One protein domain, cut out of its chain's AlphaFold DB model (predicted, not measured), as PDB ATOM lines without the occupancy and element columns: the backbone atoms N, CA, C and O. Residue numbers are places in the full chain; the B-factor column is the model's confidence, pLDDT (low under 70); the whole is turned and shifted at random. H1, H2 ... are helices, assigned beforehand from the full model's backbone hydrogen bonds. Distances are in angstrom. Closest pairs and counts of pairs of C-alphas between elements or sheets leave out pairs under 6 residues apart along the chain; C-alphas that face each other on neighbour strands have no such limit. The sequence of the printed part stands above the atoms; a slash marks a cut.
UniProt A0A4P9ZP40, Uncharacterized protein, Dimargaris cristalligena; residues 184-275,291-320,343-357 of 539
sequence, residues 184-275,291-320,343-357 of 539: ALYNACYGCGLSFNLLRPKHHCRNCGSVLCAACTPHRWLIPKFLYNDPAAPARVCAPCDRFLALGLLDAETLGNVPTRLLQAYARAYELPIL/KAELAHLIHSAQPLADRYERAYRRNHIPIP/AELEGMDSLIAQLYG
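This is residues 184 to 275, 291 to 320 and 343 to 357 of the 539 residues of an uncharacterized protein of Dimargaris cristalligena (UniProt A0A4P9ZP40). The longest helix, H6, crosses the short helix H1 near the middle of the domain; a long looping stretch, residues 184 to 238, makes one end, and H4 with H2 and H3 packed on it makes the other. H5 touches no helix, and residues 313 to 320 stick out. The 137 printed residues hold six named helices, H1 to H6 in chain order, and no named strand; the class is all helix, with 59 residues in named elements, under half. The whole is compact, with a radius of gyration of the C-alphas of 16.3 A, and spans 45 by 39 by 32 A.

Find C-alpha 343 at (-6.437, 21.010, 12.774); from there H6, residues 343 to 356, runs 19.6 A. H1, residues 239 to 247, begins at (-3.165, 17.536, 26.664). Look next for H2 at residues 252 to 257, H3 at 260 to 269, H4 at 291 to 300, 14.2 A long, and H5 at 306 to 315, 14.5 A long.

H6 touches H1 with residues 348 to 352 alone, the closest C-alphas being those of Ala 246 and Ile 352, 7.0 A apart. H4 touches H2, closest at C-alphas Leu 255 and Ala 295, 5.0 A. H4 also touches H3, closest at C-alphas Thr 260 and Lys 291, 5.7 A. In H2, H3 and H4 every O i to N i+4 pair is within hydrogen-bond range; H1 has 4 of 5, H5 4 of 6, H6 9 of 10.

The C-alphas of Leu 198 and Ala 292 are farthest apart, 47.0 A. Cuts leave 13.5 A between C-alphas 275 and 291, and 35.4 A between 320 and 343. Look for pLDDT under 70 in 41 residues, among them 302 to 320.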
ATOM      1  N   ALA A 184       1.401  -0.654  36.161       83.81
ATOM      2  CA  ALA A 184       1.953  -1.972  35.841       83.81
ATOM      3  C   ALA A 184       1.347  -2.562  34.554       83.81
ATOM      4  O   ALA A 184       2.065  -3.184  33.775       83.81
ATOM      5  N   LEU A 185       0.068  -2.286  34.274       83.94
ATOM      6  CA  LEU A 185      -0.671  -2.853  33.138       83.94
ATOM      7  C   LEU A 185      -0.360  -2.188  31.781       83.94
ATOM      8  O   LEU A 185      -0.784  -2.686  30.740       83.94
ATOM      9  N   TYR A 186       0.366  -1.063  31.763       85.50
ATOM     10  CA  TYR A 186       0.572  -0.246  30.558       85.50
ATOM     11  C   TYR A 186       2.034  -0.259  30.114       85.50
ATOM     12  O   TYR A 186       2.900   0.323  30.769       85.50
ATOM     13  N   ASN A 187       2.302  -0.868  28.958       91.69
ATOM     14  CA  ASN A 187       3.640  -0.928  28.355       91.69
ATOM     15  C   ASN A 187       3.929   0.228  27.383       91.69
ATOM     16  O   ASN A 187       5.083   0.445  27.019       91.69
ATOM     17  N   ALA A 188       2.913   1.011  27.015       91.44
ATOM     18  CA  ALA A 188       3.024   2.166  26.130       91.44
ATOM     19  C   ALA A 188       2.207   3.359  26.637       91.44
ATOM     20  O   ALA A 188       1.203   3.198  27.330       91.44
ATOM     21  N   CYS A 189       2.646   4.568  26.280       88.25
ATOM     22  CA  CYS A 189       1.961   5.810  26.618       88.25
ATOM     23  C   CYS A 189       0.587   5.884  25.944       88.25
ATOM     24  O   CYS A 189       0.510   5.907  24.717       88.25
ATOM     25  N   TYR A 190      -0.478   6.047  26.731       85.31
ATOM     26  CA  TYR A 190      -1.850   6.177  26.222       85.31
ATOM     27  C   TYR A 190      -2.032   7.353  25.238       85.31
ATOM     28  O   TYR A 190      -2.881   7.302  24.358       85.31
ATOM     29  N   GLY A 191      -1.225   8.415  25.361       82.44
ATOM     30  CA  GLY A 191      -1.328   9.605  24.509       82.44
ATOM     31  C   GLY A 191      -0.584   9.529  23.171       82.44
ATOM     32  O   GLY A 191      -1.033  10.138  22.209       82.44
ATOM     33  N   CYS A 192       0.549   8.820  23.094       85.56
ATOM     34  CA  CYS A 192       1.396   8.795  21.887       85.56
ATOM     35  C   CYS A 192       1.789   7.393  21.400       85.56
ATOM     36  O   CYS A 192       2.564   7.282  20.455       85.56
ATOM     37  N   GLY A 193       1.323   6.323  22.049       88.44
ATOM     38  CA  GLY A 193       1.616   4.931  21.683       88.44
ATOM     39  C   GLY A 193       3.068   4.480  21.900       88.44
ATOM     40  O   GLY A 193       3.362   3.298  21.767       88.44
ATOM     41  N   LEU A 194       3.985   5.385  22.256       90.75
ATOM     42  CA  LEU A 194       5.399   5.064  22.448       90.75
ATOM     43  C   LEU A 194       5.625   4.274  23.745       90.75
ATOM     44  O   LEU A 194       5.160   4.679  24.817       90.75
ATOM     45  N   SER A 195       6.387   3.183  23.644       95.69
ATOM     46  CA  SER A 195       6.701   2.277  24.752       95.69
ATOM     47  C   SER A 195       7.385   2.980  25.926       95.69
ATOM     48  O   SER A 195       8.263   3.832  25.743       95.69
ATOM     49  N   PHE A 196       7.001   2.596  27.141       95.31
ATOM     50  CA  PHE A 196       7.660   3.020  28.372       95.31
ATOM     51  C   PHE A 196       8.986   2.278  28.571       95.31
ATOM     52  O   PHE A 196       9.120   1.109  28.218       95.31
ATOM     53  N   ASN A 197       9.969   2.969  29.145       92.50
ATOM     54  CA  ASN A 197      11.289   2.435  29.488       92.50
ATOM     55  C   ASN A 197      11.918   3.317  30.586       92.50
ATOM     56  O   ASN A 197      11.289   4.270  31.043       92.50
ATOM     57  N   LEU A 198      13.159   3.036  30.996       92.50
ATOM     58  CA  LEU A 198      13.845   3.788  32.061       92.50
ATOM     59  C   LEU A 198      13.977   5.300  31.777       92.50
ATOM     60  O   LEU A 198      13.959   6.097  32.708       92.50
ATOM     61  N   LEU A 199      14.056   5.703  30.503       93.62
ATOM     62  CA  LEU A 199      14.135   7.109  30.074       93.62
ATOM     63  C   LEU A 199      12.753   7.742  29.824       93.62
ATOM     64  O   LEU A 199      12.637   8.955  29.655       93.62
ATOM     65  N   ARG A 200      11.689   6.933  29.801       94.06
ATOM     66  CA  ARG A 200      10.293   7.354  29.642       94.06
ATOM     67  C   ARG A 200       9.487   6.871  30.855       94.06
ATOM     68  O   ARG A 200       8.758   5.884  30.732       94.06
ATOM     69  N   PRO A 201       9.595   7.546  32.015       93.25
ATOM     70  CA  PRO A 201       8.804   7.205  33.191       93.25
ATOM     71  C   PRO A 201       7.296   7.341  32.930       93.25
ATOM     72  O   PRO A 201       6.842   8.129  32.090       93.25
ATOM     73  N   LYS A 202       6.524   6.551  33.680       91.75
ATOM     74  CA  LYS A 202       5.057   6.527  33.653       91.75
ATOM     75  C   LYS A 202       4.500   7.638  34.550       91.75
ATOM     76  O   LYS A 202       4.979   7.840  35.665       91.75
ATOM     77  N   HIS A 203       3.468   8.341  34.092       92.75
ATOM     78  CA  HIS A 203       2.763   9.372  34.855       92.75
ATOM     79  C   HIS A 203       1.255   9.302  34.627       92.75
ATOM     80  O   HIS A 203       0.799   9.087  33.507       92.75
ATOM     81  N   HIS A 204       0.472   9.594  35.662       87.56
ATOM     82  CA  HIS A 204      -0.983   9.677  35.548       87.56
ATOM     83  C   HIS A 204      -1.482  11.073  35.182       87.56
ATOM     84  O   HIS A 204      -1.009  12.072  35.735       87.56
ATOM     85  N   CYS A 205      -2.502  11.133  34.327       85.50
ATOM     86  CA  CYS A 205      -3.394  12.289  34.252       85.50
ATOM     87  C   CYS A 205      -4.357  12.267  35.449       85.50
ATOM     88  O   CYS A 205      -5.065  11.282  35.648       85.50
ATOM     89  N   ARG A 206      -4.433  13.355  36.220       83.81
ATOM     90  CA  ARG A 206      -5.323  13.464  37.390       83.81
ATOM     91  C   ARG A 206      -6.804  13.687  37.034       83.81
ATOM     92  O   ARG A 206      -7.649  13.499  37.898       83.81
ATOM     93  N   ASN A 207      -7.118  14.021  35.776       82.12
ATOM     94  CA  ASN A 207      -8.491  14.242  35.290       82.12
ATOM     95  C   ASN A 207      -9.121  13.032  34.566       82.12
ATOM     96  O   ASN A 207     -10.336  12.894  34.578       82.12
ATOM     97  N   CYS A 208      -8.334  12.142  33.942       78.88
ATOM     98  CA  CYS A 208      -8.859  10.932  33.269       78.88
ATOM     99  C   CYS A 208      -8.186   9.619  33.692       78.88
ATOM    100  O   CYS A 208      -8.458   8.569  33.115       78.88
ATOM    101  N   GLY A 209      -7.233   9.670  34.622       81.06
ATOM    102  CA  GLY A 209      -6.572   8.496  35.185       81.06
ATOM    103  C   GLY A 209      -5.638   7.707  34.264       81.06
ATOM    104  O   GLY A 209      -4.993   6.769  34.727       81.06
ATOM    105  N   SER A 210      -5.516   8.076  32.987       85.19
ATOM    106  CA  SER A 210      -4.670   7.369  32.013       85.19
ATOM    107  C   SER A 210      -3.175   7.448  32.330       85.19
ATOM    108  O   SER A 210      -2.723   8.391  32.981       85.19
ATOM    109  N   VAL A 211      -2.413   6.458  31.844       86.12
ATOM    110  CA  VAL A 211      -0.957   6.327  32.034       86.12
ATOM    111  C   VAL A 211      -0.223   6.863  30.802       86.12
ATOM    112  O   VAL A 211      -0.389   6.368  29.687       86.12
ATOM    113  N   LEU A 212       0.588   7.901  30.990       93.00
ATOM    114  CA  LEU A 212       1.216   8.694  29.930       93.00
ATOM    115  C   LEU A 212       2.696   8.974  30.228       93.00
ATOM    116  O   LEU A 212       3.159   8.813  31.353       93.00
ATOM    117  N   CYS A 213       3.447   9.440  29.229       93.88
ATOM    118  CA  CYS A 213       4.794   9.983  29.423       93.88
ATOM    119  C   CYS A 213       4.772  11.490  29.731       93.88
ATOM    120  O   CYS A 213       3.745  12.159  29.576       93.88
ATOM    121  N   ALA A 214       5.928  12.049  30.113       94.06
ATOM    122  CA  ALA A 214       6.073  13.471  30.445       94.06
ATOM    123  C   ALA A 214       5.584  14.398  29.317       94.06
ATOM    124  O   ALA A 214       4.751  15.263  29.564       94.06
ATOM    125  N   ALA A 215       5.999  14.135  28.072       92.38
ATOM    126  CA  ALA A 215       5.594  14.911  26.894       92.38
ATOM    127  C   ALA A 215       4.076  14.904  26.612       92.38
ATOM    128  O   ALA A 215       3.564  15.829  25.999       92.38
ATOM    129  N   CYS A 216       3.335  13.893  27.081       89.00
ATOM    130  CA  CYS A 216       1.874  13.844  26.953       89.00
ATOM    131  C   CYS A 216       1.147  14.385  28.196       89.00
ATOM    132  O   CYS A 216      -0.083  14.359  28.229       89.00
ATOM    133  N   THR A 217       1.883  14.850  29.215       92.19
ATOM    134  CA  THR A 217       1.360  15.447  30.458       92.19
ATOM    135  C   THR A 217       2.082  16.747  30.883       92.19
ATOM    136  O   THR A 217       2.500  16.865  32.046       92.19
ATOM    137  N   PRO A 218       2.266  17.733  29.977       91.50
ATOM    138  CA  PRO A 218       2.969  18.967  30.324       91.50
ATOM    139  C   PRO A 218       2.136  19.867  31.255       91.50
ATOM    140  O   PRO A 218       2.692  20.451  32.177       91.50
ATOM    141  N   HIS A 219       0.810  19.891  31.090       88.88
ATOM    142  CA  HIS A 219      -0.102  20.838  31.744       88.88
ATOM    143  C   HIS A 219      -0.332  20.580  33.243       88.88
ATOM    144  O   HIS A 219      -0.225  19.445  33.739       88.88
ATOM    145  N   ARG A 220      -0.685  21.646  33.962       89.56
ATOM    146  CA  ARG A 220      -1.016  21.666  35.391       89.56
ATOM    147  C   ARG A 220      -2.320  22.425  35.597       89.56
ATOM    148  O   ARG A 220      -2.538  23.413  34.915       89.56
ATOM    149  N   TRP A 221      -3.163  21.936  36.499       83.88
ATOM    150  CA  TRP A 221      -4.513  22.449  36.710       83.88
ATOM    151  C   TRP A 221      -4.917  22.389  38.178       83.88
ATOM    152  O   TRP A 221      -4.705  21.365  38.830       83.88
ATOM    153  N   LEU A 222      -5.595  23.426  38.662       78.31
ATOM    154  CA  LEU A 222      -6.496  23.266  39.797       78.31
ATOM    155  C   LEU A 222      -7.725  22.483  39.320       78.31
ATOM    156  O   LEU A 222      -8.279  22.759  38.256       78.31
ATOM    157  N   ILE A 223      -8.129  21.463  40.073       75.25
ATOM    158  CA  ILE A 223      -9.307  20.647  39.751       75.25
ATOM    159  C   ILE A 223     -10.126  20.464  41.034       75.25
ATOM    160  O   ILE A 223     -10.061  19.390  41.646       75.25
ATOM    161  N   PRO A 224     -10.909  21.479  41.451       67.94
ATOM    162  CA  PRO A 224     -11.588  21.451  42.743       67.94
ATOM    163  C   PRO A 224     -12.574  20.315  42.912       67.94
ATOM    164  O   PRO A 224     -12.573  19.627  43.936       67.94
ATOM    165  N   LYS A 225     -13.295  19.988  41.837       65.94
ATOM    166  CA  LYS A 225     -14.175  18.820  41.797       65.94
ATOM    167  C   LYS A 225     -13.468  17.506  42.174       65.94
ATOM    168  O   LYS A 225     -14.116  16.611  42.717       65.94
ATOM    169  N   PHE A 226     -12.153  17.410  41.937       68.12
ATOM    170  CA  PHE A 226     -11.284  16.269  42.258       68.12
ATOM    171  C   PHE A 226     -10.240  16.570  43.349       68.12
ATOM    172  O   PHE A 226      -9.289  15.806  43.504       68.12
ATOM    173  N   LEU A 227     -10.465  17.615  44.152       63.56
ATOM    174  CA  LEU A 227      -9.749  17.926  45.401       63.56
ATOM    175  C   LEU A 227      -8.318  18.459  45.220       63.56
ATOM    176  O   LEU A 227      -7.576  18.592  46.194       63.56
ATOM    177  N   TYR A 228      -7.948  18.818  43.990       72.25
ATOM    178  CA  TYR A 228      -6.672  19.452  43.670       72.25
ATOM    179  C   TYR A 228      -6.821  20.980  43.719       72.25
ATOM    180  O   TYR A 228      -6.936  21.621  42.677       72.25
ATOM    181  N   ASN A 229      -6.877  21.526  44.938       68.12
ATOM    182  CA  ASN A 229      -7.133  22.952  45.211       68.12
ATOM    183  C   ASN A 229      -5.889  23.788  45.506       68.12
ATOM    184  O   ASN A 229      -5.987  25.005  45.511       68.12
ATOM    185  N   ASP A 230      -4.754  23.150  45.779       72.88
ATOM    186  CA  ASP A 230      -3.533  23.824  46.215       72.88
ATOM    187  C   ASP A 230      -2.837  24.546  45.035       72.88
ATOM    188  O   ASP A 230      -2.352  23.859  44.124       72.88
ATOM    189  N   PRO A 231      -2.742  25.895  45.033       74.19
ATOM    190  CA  PRO A 231      -2.033  26.655  44.000       74.19
ATOM    191  C   PRO A 231      -0.530  26.356  43.942       74.19
ATOM    192  O   PRO A 231       0.078  26.497  42.880       74.19
ATOM    193  N   ALA A 232       0.073  25.894  45.044       75.69
ATOM    194  CA  ALA A 232       1.471  25.469  45.090       75.69
ATOM    195  C   ALA A 232       1.681  24.043  44.540       75.69
ATOM    196  O   ALA A 232       2.795  23.701  44.132       75.69
ATOM    197  N   ALA A 233       0.629  23.214  44.473       76.25
ATOM    198  CA  ALA A 233       0.695  21.822  44.012       76.25
ATOM    199  C   ALA A 233      -0.386  21.437  42.966       76.25
ATOM    200  O   ALA A 233      -1.087  20.427  43.131       76.25
ATOM    201  N   PRO A 234      -0.506  22.162  41.833       83.12
ATOM    202  CA  PRO A 234      -1.540  21.913  40.834       83.12
ATOM    203  C   PRO A 234      -1.392  20.548  40.138       83.12
ATOM    204  O   PRO A 234      -0.301  20.021  39.885       83.12
ATOM    205  N   ALA A 235      -2.525  19.957  39.768       84.38
ATOM    206  CA  ALA A 235      -2.622  18.592  39.277       84.38
ATOM    207  C   ALA A 235      -2.073  18.414  37.855       84.38
ATOM    208  O   ALA A 235      -2.466  19.102  36.916       84.38
ATOM    209  N   ARG A 236      -1.224  17.401  37.651       92.19
ATOM    210  CA  ARG A 236      -0.767  16.982  36.313       92.19
ATOM    211  C   ARG A 236      -1.921  16.436  35.466       92.19
ATOM    212  O   ARG A 236      -2.505  15.407  35.814       92.19
ATOM    213  N   VAL A 237      -2.158  17.016  34.292       87.19
ATOM    214  CA  VAL A 237      -3.130  16.498  33.311       87.19
ATOM    215  C   VAL A 237      -2.489  16.236  31.949       87.19
ATOM    216  O   VAL A 237      -1.380  16.686  31.667       87.19
ATOM    217  N   CYS A 238      -3.161  15.443  31.113       87.38
ATOM    218  CA  CYS A 238      -2.764  15.236  29.721       87.38
ATOM    219  C   CYS A 238      -3.342  16.312  28.798       87.38
ATOM    220  O   CYS A 238      -4.369  16.901  29.117       87.38
ATOM    221  N   ALA A 239      -2.726  16.522  27.633       82.56
ATOM    222  CA  ALA A 239      -3.165  17.536  26.664       82.56
ATOM    223  C   ALA A 239      -4.631  17.395  26.170       82.56
ATOM    224  O   ALA A 239      -5.243  18.405  25.838       82.56
ATOM    225  N   PRO A 240      -5.253  16.196  26.118       82.12
ATOM    226  CA  PRO A 240      -6.706  16.089  25.936       82.12
ATOM    227  C   PRO A 240      -7.519  16.610  27.131       82.12
ATOM    228  O   PRO A 240      -8.563  17.221  26.945       82.12
ATOM    229  N   CYS A 241      -7.063  16.374  28.364       84.06
ATOM    230  CA  CYS A 241      -7.778  16.810  29.564       84.06
ATOM    231  C   CYS A 241      -7.592  18.286  29.891       84.06
ATOM    232  O   CYS A 241      -8.520  18.869  30.422       84.06
ATOM    233  N   ASP A 242      -6.438  18.863  29.573       84.94
ATOM    234  CA  ASP A 242      -6.187  20.306  29.627       84.94
ATOM    235  C   ASP A 242      -7.265  21.072  28.842       84.94
ATOM    236  O   ASP A 242      -8.095  21.784  29.404       84.94
ATOM    237  N   ARG A 243      -7.371  20.739  27.555       82.25
ATOM    238  CA  ARG A 243      -8.434  21.156  26.641       82.25
ATOM    239  C   ARG A 243      -9.849  20.931  27.175       82.25
ATOM    240  O   ARG A 243     -10.688  21.821  27.082       82.25
ATOM    241  N   PHE A 244     -10.148  19.748  27.714       83.94
ATOM    242  CA  PHE A 244     -11.480  19.472  28.259       83.94
ATOM    243  C   PHE A 244     -11.773  20.227  29.557       83.94
ATOM    244  O   PHE A 244     -12.929  20.545  29.797       83.94
ATOM    245  N   LEU A 245     -10.783  20.511  30.400       83.44
ATOM    246  CA  LEU A 245     -10.982  21.342  31.586       83.44
ATOM    247  C   LEU A 245     -11.253  22.796  31.175       83.44
ATOM    248  O   LEU A 245     -12.198  23.378  31.695       83.44
ATOM    249  N   ALA A 246     -10.550  23.310  30.158       82.88
ATOM    250  CA  ALA A 246     -10.801  24.626  29.563       82.88
ATOM    251  C   ALA A 246     -12.243  24.777  29.053       82.88
ATOM    252  O   ALA A 246     -12.951  25.691  29.456       82.88
ATOM    253  N   LEU A 247     -12.718  23.831  28.230       82.06
ATOM    254  CA  LEU A 247     -14.113  23.815  27.760       82.06
ATOM    255  C   LEU A 247     -15.123  23.779  28.913       82.06
ATOM    256  O   LEU A 247     -16.196  24.363  28.808       82.06
ATOM    257  N   GLY A 248     -14.781  23.093  30.005       79.19
ATOM    258  CA  GLY A 248     -15.608  23.004  31.205       79.19
ATOM    259  C   GLY A 248     -15.709  24.308  32.003       79.19
ATOM    260  O   GLY A 248     -16.454  24.331  32.978       79.19
ATOM    261  N   LEU A 249     -15.005  25.375  31.613       78.94
ATOM    262  CA  LEU A 249     -15.104  26.718  32.200       78.94
ATOM    263  C   LEU A 249     -15.852  27.723  31.306       78.94
ATOM    264  O   LEU A 249     -16.104  28.841  31.742       78.94
ATOM    265  N   LEU A 250     -16.220  27.345  30.080       81.50
ATOM    266  CA  LEU A 250     -16.858  28.247  29.119       81.50
ATOM    267  C   LEU A 250     -18.363  28.405  29.373       81.50
ATOM    268  O   LEU A 250     -19.040  27.472  29.810       81.50
ATOM    269  N   ASP A 251     -18.896  29.581  29.049       83.00
ATOM    270  CA  ASP A 251     -20.336  29.829  29.040       83.00
ATOM    271  C   ASP A 251     -21.028  29.203  27.813       83.00
ATOM    272  O   ASP A 251     -20.392  28.735  26.861       83.00
ATOM    273  N   ALA A 252     -22.363  29.162  27.836       82.38
ATOM    274  CA  ALA A 252     -23.151  28.556  26.763       82.38
ATOM    275  C   ALA A 252     -22.941  29.235  25.393       82.38
ATOM    276  O   ALA A 252     -22.974  28.551  24.368       82.38
ATOM    277  N   GLU A 253     -22.690  30.549  25.360       84.94
ATOM    278  CA  GLU A 253     -22.457  31.304  24.122       84.94
ATOM    279  C   GLU A 253     -21.094  30.962  23.503       84.94
ATOM    280  O   GLU A 253     -21.014  30.598  22.324       84.94
ATOM    281  N   THR A 254     -20.025  30.962  24.302       85.00
ATOM    282  CA  THR A 254     -18.677  30.603  23.843       85.00
ATOM    283  C   THR A 254     -18.606  29.126  23.453       85.00
ATOM    284  O   THR A 254     -18.033  28.789  22.412       85.00
ATOM    285  N   LEU A 255     -19.272  28.231  24.198       86.00
ATOM    286  CA  LEU A 255     -19.482  26.834  23.786       86.00
ATOM    287  C   LEU A 255     -20.252  26.731  22.458       86.00
ATOM    288  O   LEU A 255     -19.980  25.834  21.658       86.00
ATOM    289  N   GLY A 256     -21.153  27.671  22.172       85.12
ATOM    290  CA  GLY A 256     -21.827  27.818  20.882       85.12
ATOM    291  C   GLY A 256     -20.879  28.079  19.704       85.12
ATOM    292  O   GLY A 256     -21.217  27.733  18.569       85.12
ATOM    293  N   ASN A 257     -19.664  28.585  19.941       84.75
ATOM    294  CA  ASN A 257     -18.632  28.783  18.914       84.75
ATOM    295  C   ASN A 257     -17.737  27.545  18.719       84.75
ATOM    296  O   ASN A 257     -17.397  27.200  17.582       84.75
ATOM    297  N   VAL A 258     -17.471  26.791  19.785       83.75
ATOM    298  CA  VAL A 258     -16.645  25.570  19.803       83.75
ATOM    299  C   VAL A 258     -17.087  24.507  18.767       83.75
ATOM    300  O   VAL A 258     -18.279  24.223  18.656       83.75
ATOM    301  N   PRO A 259     -16.181  23.835  18.020       84.19
ATOM    302  CA  PRO A 259     -16.561  22.816  17.033       84.19
ATOM    303  C   PRO A 259     -17.426  21.675  17.601       84.19
ATOM    304  O   PRO A 259     -17.055  21.017  18.572       84.19
ATOM    305  N   THR A 260     -18.543  21.345  16.939       82.25
ATOM    306  CA  THR A 260     -19.540  20.367  17.433       82.25
ATOM    307  C   THR A 260     -18.948  18.994  17.770       82.25
ATOM    308  O   THR A 260     -19.362  18.354  18.735       82.25
ATOM    309  N   ARG A 261     -17.943  18.534  17.013       79.06
ATOM    310  CA  ARG A 261     -17.239  17.264  17.277       79.06
ATOM    311  C   ARG A 261     -16.519  17.242  18.617       79.06
ATOM    312  O   ARG A 261     -16.413  16.184  19.228       79.06
ATOM    313  N   LEU A 262     -16.028  18.389  19.062       78.62
ATOM    314  CA  LEU A 262     -15.342  18.515  20.330       78.62
ATOM    315  C   LEU A 262     -16.328  18.598  21.494       78.62
ATOM    316  O   LEU A 262     -16.097  17.941  22.502       78.62
ATOM    317  N   LEU A 263     -17.448  19.310  21.336       83.75
ATOM    318  CA  LEU A 263     -18.552  19.253  22.299       83.75
ATOM    319  C   LEU A 263     -19.023  17.794  22.467       83.75
ATOM    320  O   LEU A 263     -19.128  17.286  23.578       83.75
ATOM    321  N   GLN A 264     -19.180  17.056  21.364       80.75
ATOM    322  CA  GLN A 264     -19.460  15.614  21.403       80.75
ATOM    323  C   GLN A 264     -18.335  14.784  22.045       80.75
ATOM    324  O   GLN A 264     -18.625  13.739  22.627       80.75
ATOM    325  N   ALA A 265     -17.068  15.193  21.931       75.88
ATOM    326  CA  ALA A 265     -15.945  14.511  22.571       75.88
ATOM    327  C   ALA A 265     -15.916  14.770  24.087       75.88
ATOM    328  O   ALA A 265     -15.754  13.817  24.839       75.88
ATOM    329  N   TYR A 266     -16.166  16.007  24.535       80.50
ATOM    330  CA  TYR A 266     -16.356  16.358  25.949       80.50
ATOM    331  C   TYR A 266     -17.538  15.579  26.537       80.50
ATOM    332  O   TYR A 266     -17.406  14.922  27.567       80.50
ATOM    333  N   ALA A 267     -18.684  15.595  25.849       79.25
ATOM    334  CA  ALA A 267     -19.890  14.921  26.311       79.25
ATOM    335  C   ALA A 267     -19.686  13.404  26.474       79.25
ATOM    336  O   ALA A 267     -20.167  12.831  27.444       79.25
ATOM    337  N   ARG A 268     -18.913  12.756  25.592       73.75
ATOM    338  CA  ARG A 268     -18.508  11.348  25.772       73.75
ATOM    339  C   ARG A 268     -17.477  11.170  26.888       73.75
ATOM    340  O   ARG A 268     -17.617  10.249  27.681       73.75
ATOM    341  N   ALA A 269     -16.474  12.046  26.962       71.44
ATOM    342  CA  ALA A 269     -15.390  11.999  27.947       71.44
ATOM    343  C   ALA A 269     -15.879  12.079  29.403       71.44
ATOM    344  O   ALA A 269     -15.272  11.467  30.278       71.44
ATOM    345  N   TYR A 270     -16.969  12.812  29.651       74.19
ATOM    346  CA  TYR A 270     -17.620  12.931  30.961       74.19
ATOM    347  C   TYR A 270     -18.940  12.145  31.067       74.19
ATOM    348  O   TYR A 270     -19.712  12.380  31.997       74.19
ATOM    349  N   GLU A 271     -19.208  11.224  30.127       71.19
ATOM    350  CA  GLU A 271     -20.426  10.397  30.086       71.19
ATOM    351  C   GLU A 271     -21.722  11.216  30.300       71.19
ATOM    352  O   GLU A 271     -22.643  10.808  31.013       71.19
ATOM    353  N   LEU A 272     -21.796  12.406  29.692       72.56
ATOM    354  CA  LEU A 272     -22.988  13.246  29.745       72.56
ATOM    355  C   LEU A 272     -24.151  12.549  29.023       72.56
ATOM    356  O   LEU A 272     -23.938  11.922  27.977       72.56
ATOM    357  N   PRO A 273     -25.395  12.693  29.516       63.94
ATOM    358  CA  PRO A 273     -26.570  12.107  28.890       63.94
ATOM    359  C   PRO A 273     -26.936  12.855  27.600       63.94
ATOM    360  O   PRO A 273     -27.899  13.616  27.550       63.94
ATOM    361  N   ILE A 274     -26.196  12.590  26.519       60.59
ATOM    362  CA  ILE A 274     -26.658  12.862  25.155       60.59
ATOM    363  C   ILE A 274     -27.939  12.040  24.979       60.59
ATOM    364  O   ILE A 274     -27.879  10.804  24.938       60.59
ATOM    365  N   LEU A 275     -29.091  12.713  24.927       48.44
ATOM    366  CA  LEU A 275     -30.414  12.088  24.885       48.44
ATOM    367  C   LEU A 275     -30.543  11.223  23.620       48.44
ATOM    368  O   LEU A 275     -30.834  11.701  22.528       48.44
ATOM    369  N   LYS A 291     -25.890  21.959  17.911       85.25
ATOM    370  CA  LYS A 291     -24.685  22.552  18.513       85.25
ATOM    371  C   LYS A 291     -25.022  23.332  19.793       85.25
ATOM    372  O   LYS A 291     -24.297  23.211  20.775       85.25
ATOM    373  N   ALA A 292     -26.141  24.059  19.783       84.38
ATOM    374  CA  ALA A 292     -26.655  24.794  20.936       84.38
ATOM    375  C   ALA A 292     -27.101  23.859  22.076       84.38
ATOM    376  O   ALA A 292     -26.759  24.103  23.228       84.38
ATOM    377  N   GLU A 293     -27.781  22.748  21.777       82.94
ATOM    378  CA  GLU A 293     -28.167  21.752  22.790       82.94
ATOM    379  C   GLU A 293     -26.944  21.083  23.435       82.94
ATOM    380  O   GLU A 293     -26.916  20.866  24.643       82.94
ATOM    381  N   LEU A 294     -25.904  20.787  22.646       83.19
ATOM    382  CA  LEU A 294     -24.625  20.283  23.157       83.19
ATOM    383  C   LEU A 294     -23.906  21.318  24.034       83.19
ATOM    384  O   LEU A 294     -23.374  20.949  25.080       83.19
ATOM    385  N   ALA A 295     -23.907  22.593  23.636       86.00
ATOM    386  CA  ALA A 295     -23.351  23.690  24.426       86.00
ATOM    387  C   ALA A 295     -24.100  23.862  25.760       86.00
ATOM    388  O   ALA A 295     -23.474  23.853  26.817       86.00
ATOM    389  N   HIS A 296     -25.436  23.904  25.739       82.62
ATOM    390  CA  HIS A 296     -26.260  23.965  26.950       82.62
ATOM    391  C   HIS A 296     -26.127  22.717  27.832       82.62
ATOM    392  O   HIS A 296     -26.076  22.853  29.055       82.62
ATOM    393  N   LEU A 297     -26.024  21.512  27.256       81.50
ATOM    394  CA  LEU A 297     -25.759  20.296  28.030       81.50
ATOM    395  C   LEU A 297     -24.406  20.388  28.742       81.50
ATOM    396  O   LEU A 297     -24.319  19.993  29.895       81.50
ATOM    397  N   ILE A 298     -23.366  20.919  28.095       79.88
ATOM    398  CA  ILE A 298     -22.029  21.069  28.692       79.88
ATOM    399  C   ILE A 298     -21.999  22.179  29.750       79.88
ATOM    400  O   ILE A 298     -21.405  21.981  30.806       79.88
ATOM    401  N   HIS A 299     -22.687  23.296  29.510       83.06
ATOM    402  CA  HIS A 299     -22.814  24.403  30.460       83.06
ATOM    403  C   HIS A 299     -23.617  24.000  31.713       83.06
ATOM    404  O   HIS A 299     -23.157  24.177  32.835       83.06
ATOM    405  N   SER A 300     -24.775  23.348  31.547       73.25
ATOM    406  CA  SER A 300     -25.555  22.783  32.673       73.25
ATOM    407  C   SER A 300     -24.858  21.617  33.390       73.25
ATOM    408  O   SER A 300     -25.231  21.257  34.505       73.25
ATOM    409  N   ALA A 301     -23.834  21.050  32.755       70.50
ATOM    410  CA  ALA A 301     -22.922  20.052  33.292       70.50
ATOM    411  C   ALA A 301     -21.654  20.671  33.923       70.50
ATOM    412  O   ALA A 301     -20.749  19.940  34.329       70.50
ATOM    413  N   GLN A 302     -21.534  21.997  34.024       68.62
ATOM    414  CA  GLN A 302     -20.464  22.593  34.823       68.62
ATOM    415  C   GLN A 302     -20.657  22.253  36.311       68.62
ATOM    416  O   GLN A 302     -21.783  21.994  36.746       68.62
ATOM    417  N   PRO A 303     -19.576  22.224  37.115       55.00
ATOM    418  CA  PRO A 303     -19.710  22.138  38.561       55.00
ATOM    419  C   PRO A 303     -20.658  23.233  39.053       55.00
ATOM    420  O   PRO A 303     -20.529  24.397  38.677       55.00
ATOM    421  N   LEU A 304     -21.624  22.835  39.878       52.69
ATOM    422  CA  LEU A 304     -22.501  23.756  40.589       52.69
ATOM    423  C   LEU A 304     -21.649  24.829  41.290       52.69
ATOM    424  O   LEU A 304     -20.640  24.489  41.898       52.69
ATOM    425  N   ALA A 305     -22.043  26.105  41.232       52.78
ATOM    426  CA  ALA A 305     -21.314  27.168  41.937       52.78
ATOM    427  C   ALA A 305     -21.126  26.803  43.423       52.78
ATOM    428  O   ALA A 305     -22.031  26.205  44.001       52.78
ATOM    429  N   ASP A 306     -19.998  27.178  44.038       47.09
ATOM    430  CA  ASP A 306     -19.475  26.591  45.291       47.09
ATOM    431  C   ASP A 306     -20.542  26.353  46.388       47.09
ATOM    432  O   ASP A 306     -20.675  25.247  46.916       47.09
ATOM    433  N   ARG A 307     -21.419  27.342  46.625       41.62
ATOM    434  CA  ARG A 307     -22.567  27.259  47.557       41.62
ATOM    435  C   ARG A 307     -23.524  26.079  47.303       41.62
ATOM    436  O   ARG A 307     -24.042  25.480  48.244       41.62
ATOM    437  N   TYR A 308     -23.769  25.740  46.042       40.38
ATOM    438  CA  TYR A 308     -24.599  24.616  45.611       40.38
ATOM    439  C   TYR A 308     -23.794  23.315  45.497       40.38
ATOM    440  O   TYR A 308     -24.368  22.248  45.701       40.38
ATOM    441  N   GLU A 309     -22.484  23.367  45.222       50.50
ATOM    442  CA  GLU A 309     -21.626  22.171  45.254       50.50
ATOM    443  C   GLU A 309     -21.503  21.609  46.679       50.50
ATOM    444  O   GLU A 309     -21.678  20.399  46.850       50.50
ATOM    445  N   ARG A 310     -21.340  22.461  47.708       48.59
ATOM    446  CA  ARG A 310     -21.421  22.047  49.126       48.59
ATOM    447  C   ARG A 310     -22.770  21.356  49.413       48.59
ATOM    448  O   ARG A 310     -22.809  20.204  49.841       48.59
ATOM    449  N   ALA A 311     -23.896  21.986  49.058       44.03
ATOM    450  CA  ALA A 311     -25.241  21.424  49.260       44.03
ATOM    451  C   ALA A 311     -25.527  20.130  48.461       44.03
ATOM    452  O   ALA A 311     -26.279  19.267  48.924       44.03
ATOM    453  N   TYR A 312     -24.932  19.966  47.278       45.84
ATOM    454  CA  TYR A 312     -25.031  18.741  46.483       45.84
ATOM    455  C   TYR A 312     -24.203  17.611  47.107       45.84
ATOM    456  O   TYR A 312     -24.734  16.527  47.336       45.84
ATOM    457  N   ARG A 313     -22.936  17.869  47.459       51.12
ATOM    458  CA  ARG A 313     -22.024  16.891  48.086       51.12
ATOM    459  C   ARG A 313     -22.479  16.448  49.480       51.12
ATOM    460  O   ARG A 313     -22.269  15.289  49.841       51.12
ATOM    461  N   ARG A 314     -23.178  17.320  50.216       48.62
ATOM    462  CA  ARG A 314     -23.893  17.004  51.466       48.62
ATOM    463  C   ARG A 314     -24.889  15.851  51.306       48.62
ATOM    464  O   ARG A 314     -24.995  14.995  52.181       48.62
ATOM    465  N   ASN A 315     -25.605  15.820  50.179       40.88
ATOM    466  CA  ASN A 315     -26.723  14.902  49.926       40.88
ATOM    467  C   ASN A 315     -26.392  13.770  48.935       40.88
ATOM    468  O   ASN A 315     -27.075  12.744  48.906       40.88
ATOM    469  N   HIS A 316     -25.329  13.923  48.143       43.25
ATOM    470  CA  HIS A 316     -24.901  12.982  47.117       43.25
ATOM    471  C   HIS A 316     -23.404  12.691  47.243       43.25
ATOM    472  O   HIS A 316     -22.550  13.472  46.825       43.25
ATOM    473  N   ILE A 317     -23.080  11.502  47.760       44.59
ATOM    474  CA  ILE A 317     -21.746  10.922  47.575       44.59
ATOM    475  C   ILE A 317     -21.536  10.746  46.064       44.59
ATOM    476  O   ILE A 317     -22.442  10.226  45.401       44.59
ATOM    477  N   PRO A 318     -20.353  11.063  45.510       43.12
ATOM    478  CA  PRO A 318     -19.945  10.527  44.223       43.12
ATOM    479  C   PRO A 318     -19.823   9.005  44.348       43.12
ATOM    480  O   PRO A 318     -18.779   8.479  44.732       43.12
ATOM    481  N   ILE A 319     -20.922   8.297  44.081       39.00
ATOM    482  CA  ILE A 319     -20.951   6.838  43.989       39.00
ATOM    483  C   ILE A 319     -19.882   6.476  42.949       39.00
ATOM    484  O   ILE A 319     -20.034   6.886  41.792       39.00
ATOM    485  N   PRO A 320     -18.795   5.757  43.302       37.91
ATOM    486  CA  PRO A 320     -17.888   5.262  42.281       37.91
ATOM    487  C   PRO A 320     -18.717   4.417  41.335       37.91
ATOM    488  O   PRO A 320     -19.562   3.645  41.796       37.91
ATOM    489  N   ALA A 343      -5.670  19.777  12.984       68.38
ATOM    490  CA  ALA A 343      -6.437  21.010  12.774       68.38
ATOM    491  C   ALA A 343      -7.617  21.192  13.756       68.38
ATOM    492  O   ALA A 343      -7.889  22.307  14.192       68.38
ATOM    493  N   GLU A 344      -8.314  20.109  14.135       67.00
ATOM    494  CA  GLU A 344      -9.358  20.154  15.173       67.00
ATOM    495  C   GLU A 344      -8.765  20.487  16.556       67.00
ATOM    496  O   GLU A 344      -9.451  21.097  17.364       67.00
ATOM    497  N   LEU A 345      -7.506  20.116  16.816       68.12
ATOM    498  CA  LEU A 345      -6.767  20.404  18.052       68.12
ATOM    499  C   LEU A 345      -6.147  21.815  18.047       68.12
ATOM    500  O   LEU A 345      -6.264  22.541  19.024       68.12
ATOM    501  N   GLU A 346      -5.542  22.237  16.940       69.81
ATOM    502  CA  GLU A 346      -4.884  23.540  16.765       69.81
ATOM    503  C   GLU A 346      -5.890  24.702  16.785       69.81
ATOM    504  O   GLU A 346      -5.642  25.735  17.409       69.81
ATOM    505  N   GLY A 347      -7.074  24.508  16.192       69.50
ATOM    506  CA  GLY A 347      -8.178  25.463  16.303       69.50
ATOM    507  C   GLY A 347      -8.704  25.616  17.736       69.50
ATOM    508  O   GLY A 347      -9.173  26.691  18.102       69.50
ATOM    509  N   MET A 348      -8.587  24.578  18.574       67.00
ATOM    510  CA  MET A 348      -8.880  24.703  20.004       67.00
ATOM    511  C   MET A 348      -7.784  25.416  20.766       67.00
ATOM    512  O   MET A 348      -8.100  26.250  21.602       67.00
ATOM    513  N   ASP A 349      -6.524  25.065  20.519       69.50
ATOM    514  CA  ASP A 349      -5.394  25.679  21.214       69.50
ATOM    515  C   ASP A 349      -5.382  27.188  20.926       69.50
ATOM    516  O   ASP A 349      -5.174  27.990  21.832       69.50
ATOM    517  N   SER A 350      -5.757  27.571  19.699       71.12
ATOM    518  CA  SER A 350      -6.019  28.957  19.294       71.12
ATOM    519  C   SER A 350      -7.193  29.595  20.047       71.12
ATOM    520  O   SER A 350      -7.066  30.720  20.512       71.12
ATOM    521  N   LEU A 351      -8.330  28.900  20.196       69.12
ATOM    522  CA  LEU A 351      -9.494  29.409  20.935       69.12
ATOM    523  C   LEU A 351      -9.197  29.572  22.436       69.12
ATOM    524  O   LEU A 351      -9.546  30.584  23.030       69.12
ATOM    525  N   ILE A 352      -8.517  28.601  23.046       65.25
ATOM    526  CA  ILE A 352      -8.086  28.647  24.450       65.25
ATOM    527  C   ILE A 352      -7.090  29.799  24.645       65.25
ATOM    528  O   ILE A 352      -7.253  30.586  25.571       65.25
ATOM    529  N   ALA A 353      -6.128  29.972  23.733       68.25
ATOM    530  CA  ALA A 353      -5.196  31.100  23.763       68.25
ATOM    531  C   ALA A 353      -5.868  32.465  23.510       68.25
ATOM    532  O   ALA A 353      -5.391  33.479  24.011       68.25
ATOM    533  N   GLN A 354      -6.979  32.518  22.767       65.88
ATOM    534  CA  GLN A 354      -7.781  33.738  22.598       65.88
ATOM    535  C   GLN A 354      -8.589  34.088  23.853       65.88
ATOM    536  O   GLN A 354      -8.728  35.266  24.168       65.88
ATOM    537  N   LEU A 355      -9.109  33.086  24.566       58.25
ATOM    538  CA  LEU A 355      -9.949  33.275  25.753       58.25
ATOM    539  C   LEU A 355      -9.138  33.508  27.037       58.25
ATOM    540  O   LEU A 355      -9.602  34.221  27.922       58.25
ATOM    541  N   TYR A 356      -7.935  32.933  27.133       54.41
ATOM    542  CA  TYR A 356      -7.110  32.938  28.348       54.41
ATOM    543  C   TYR A 356      -5.667  33.433  28.137       54.41
ATOM    544  O   TYR A 356      -4.837  33.356  29.043       54.41
ATOM    545  N   GLY A 357      -5.335  33.925  26.939       56.16
ATOM    546  CA  GLY A 357      -3.972  34.308  26.575       56.16
ATOM    547  C   GLY A 357      -3.022  33.117  26.383       56.16
ATOM    548  O   GLY A 357      -3.336  31.959  26.657       56.16
TER     549      GLY A 357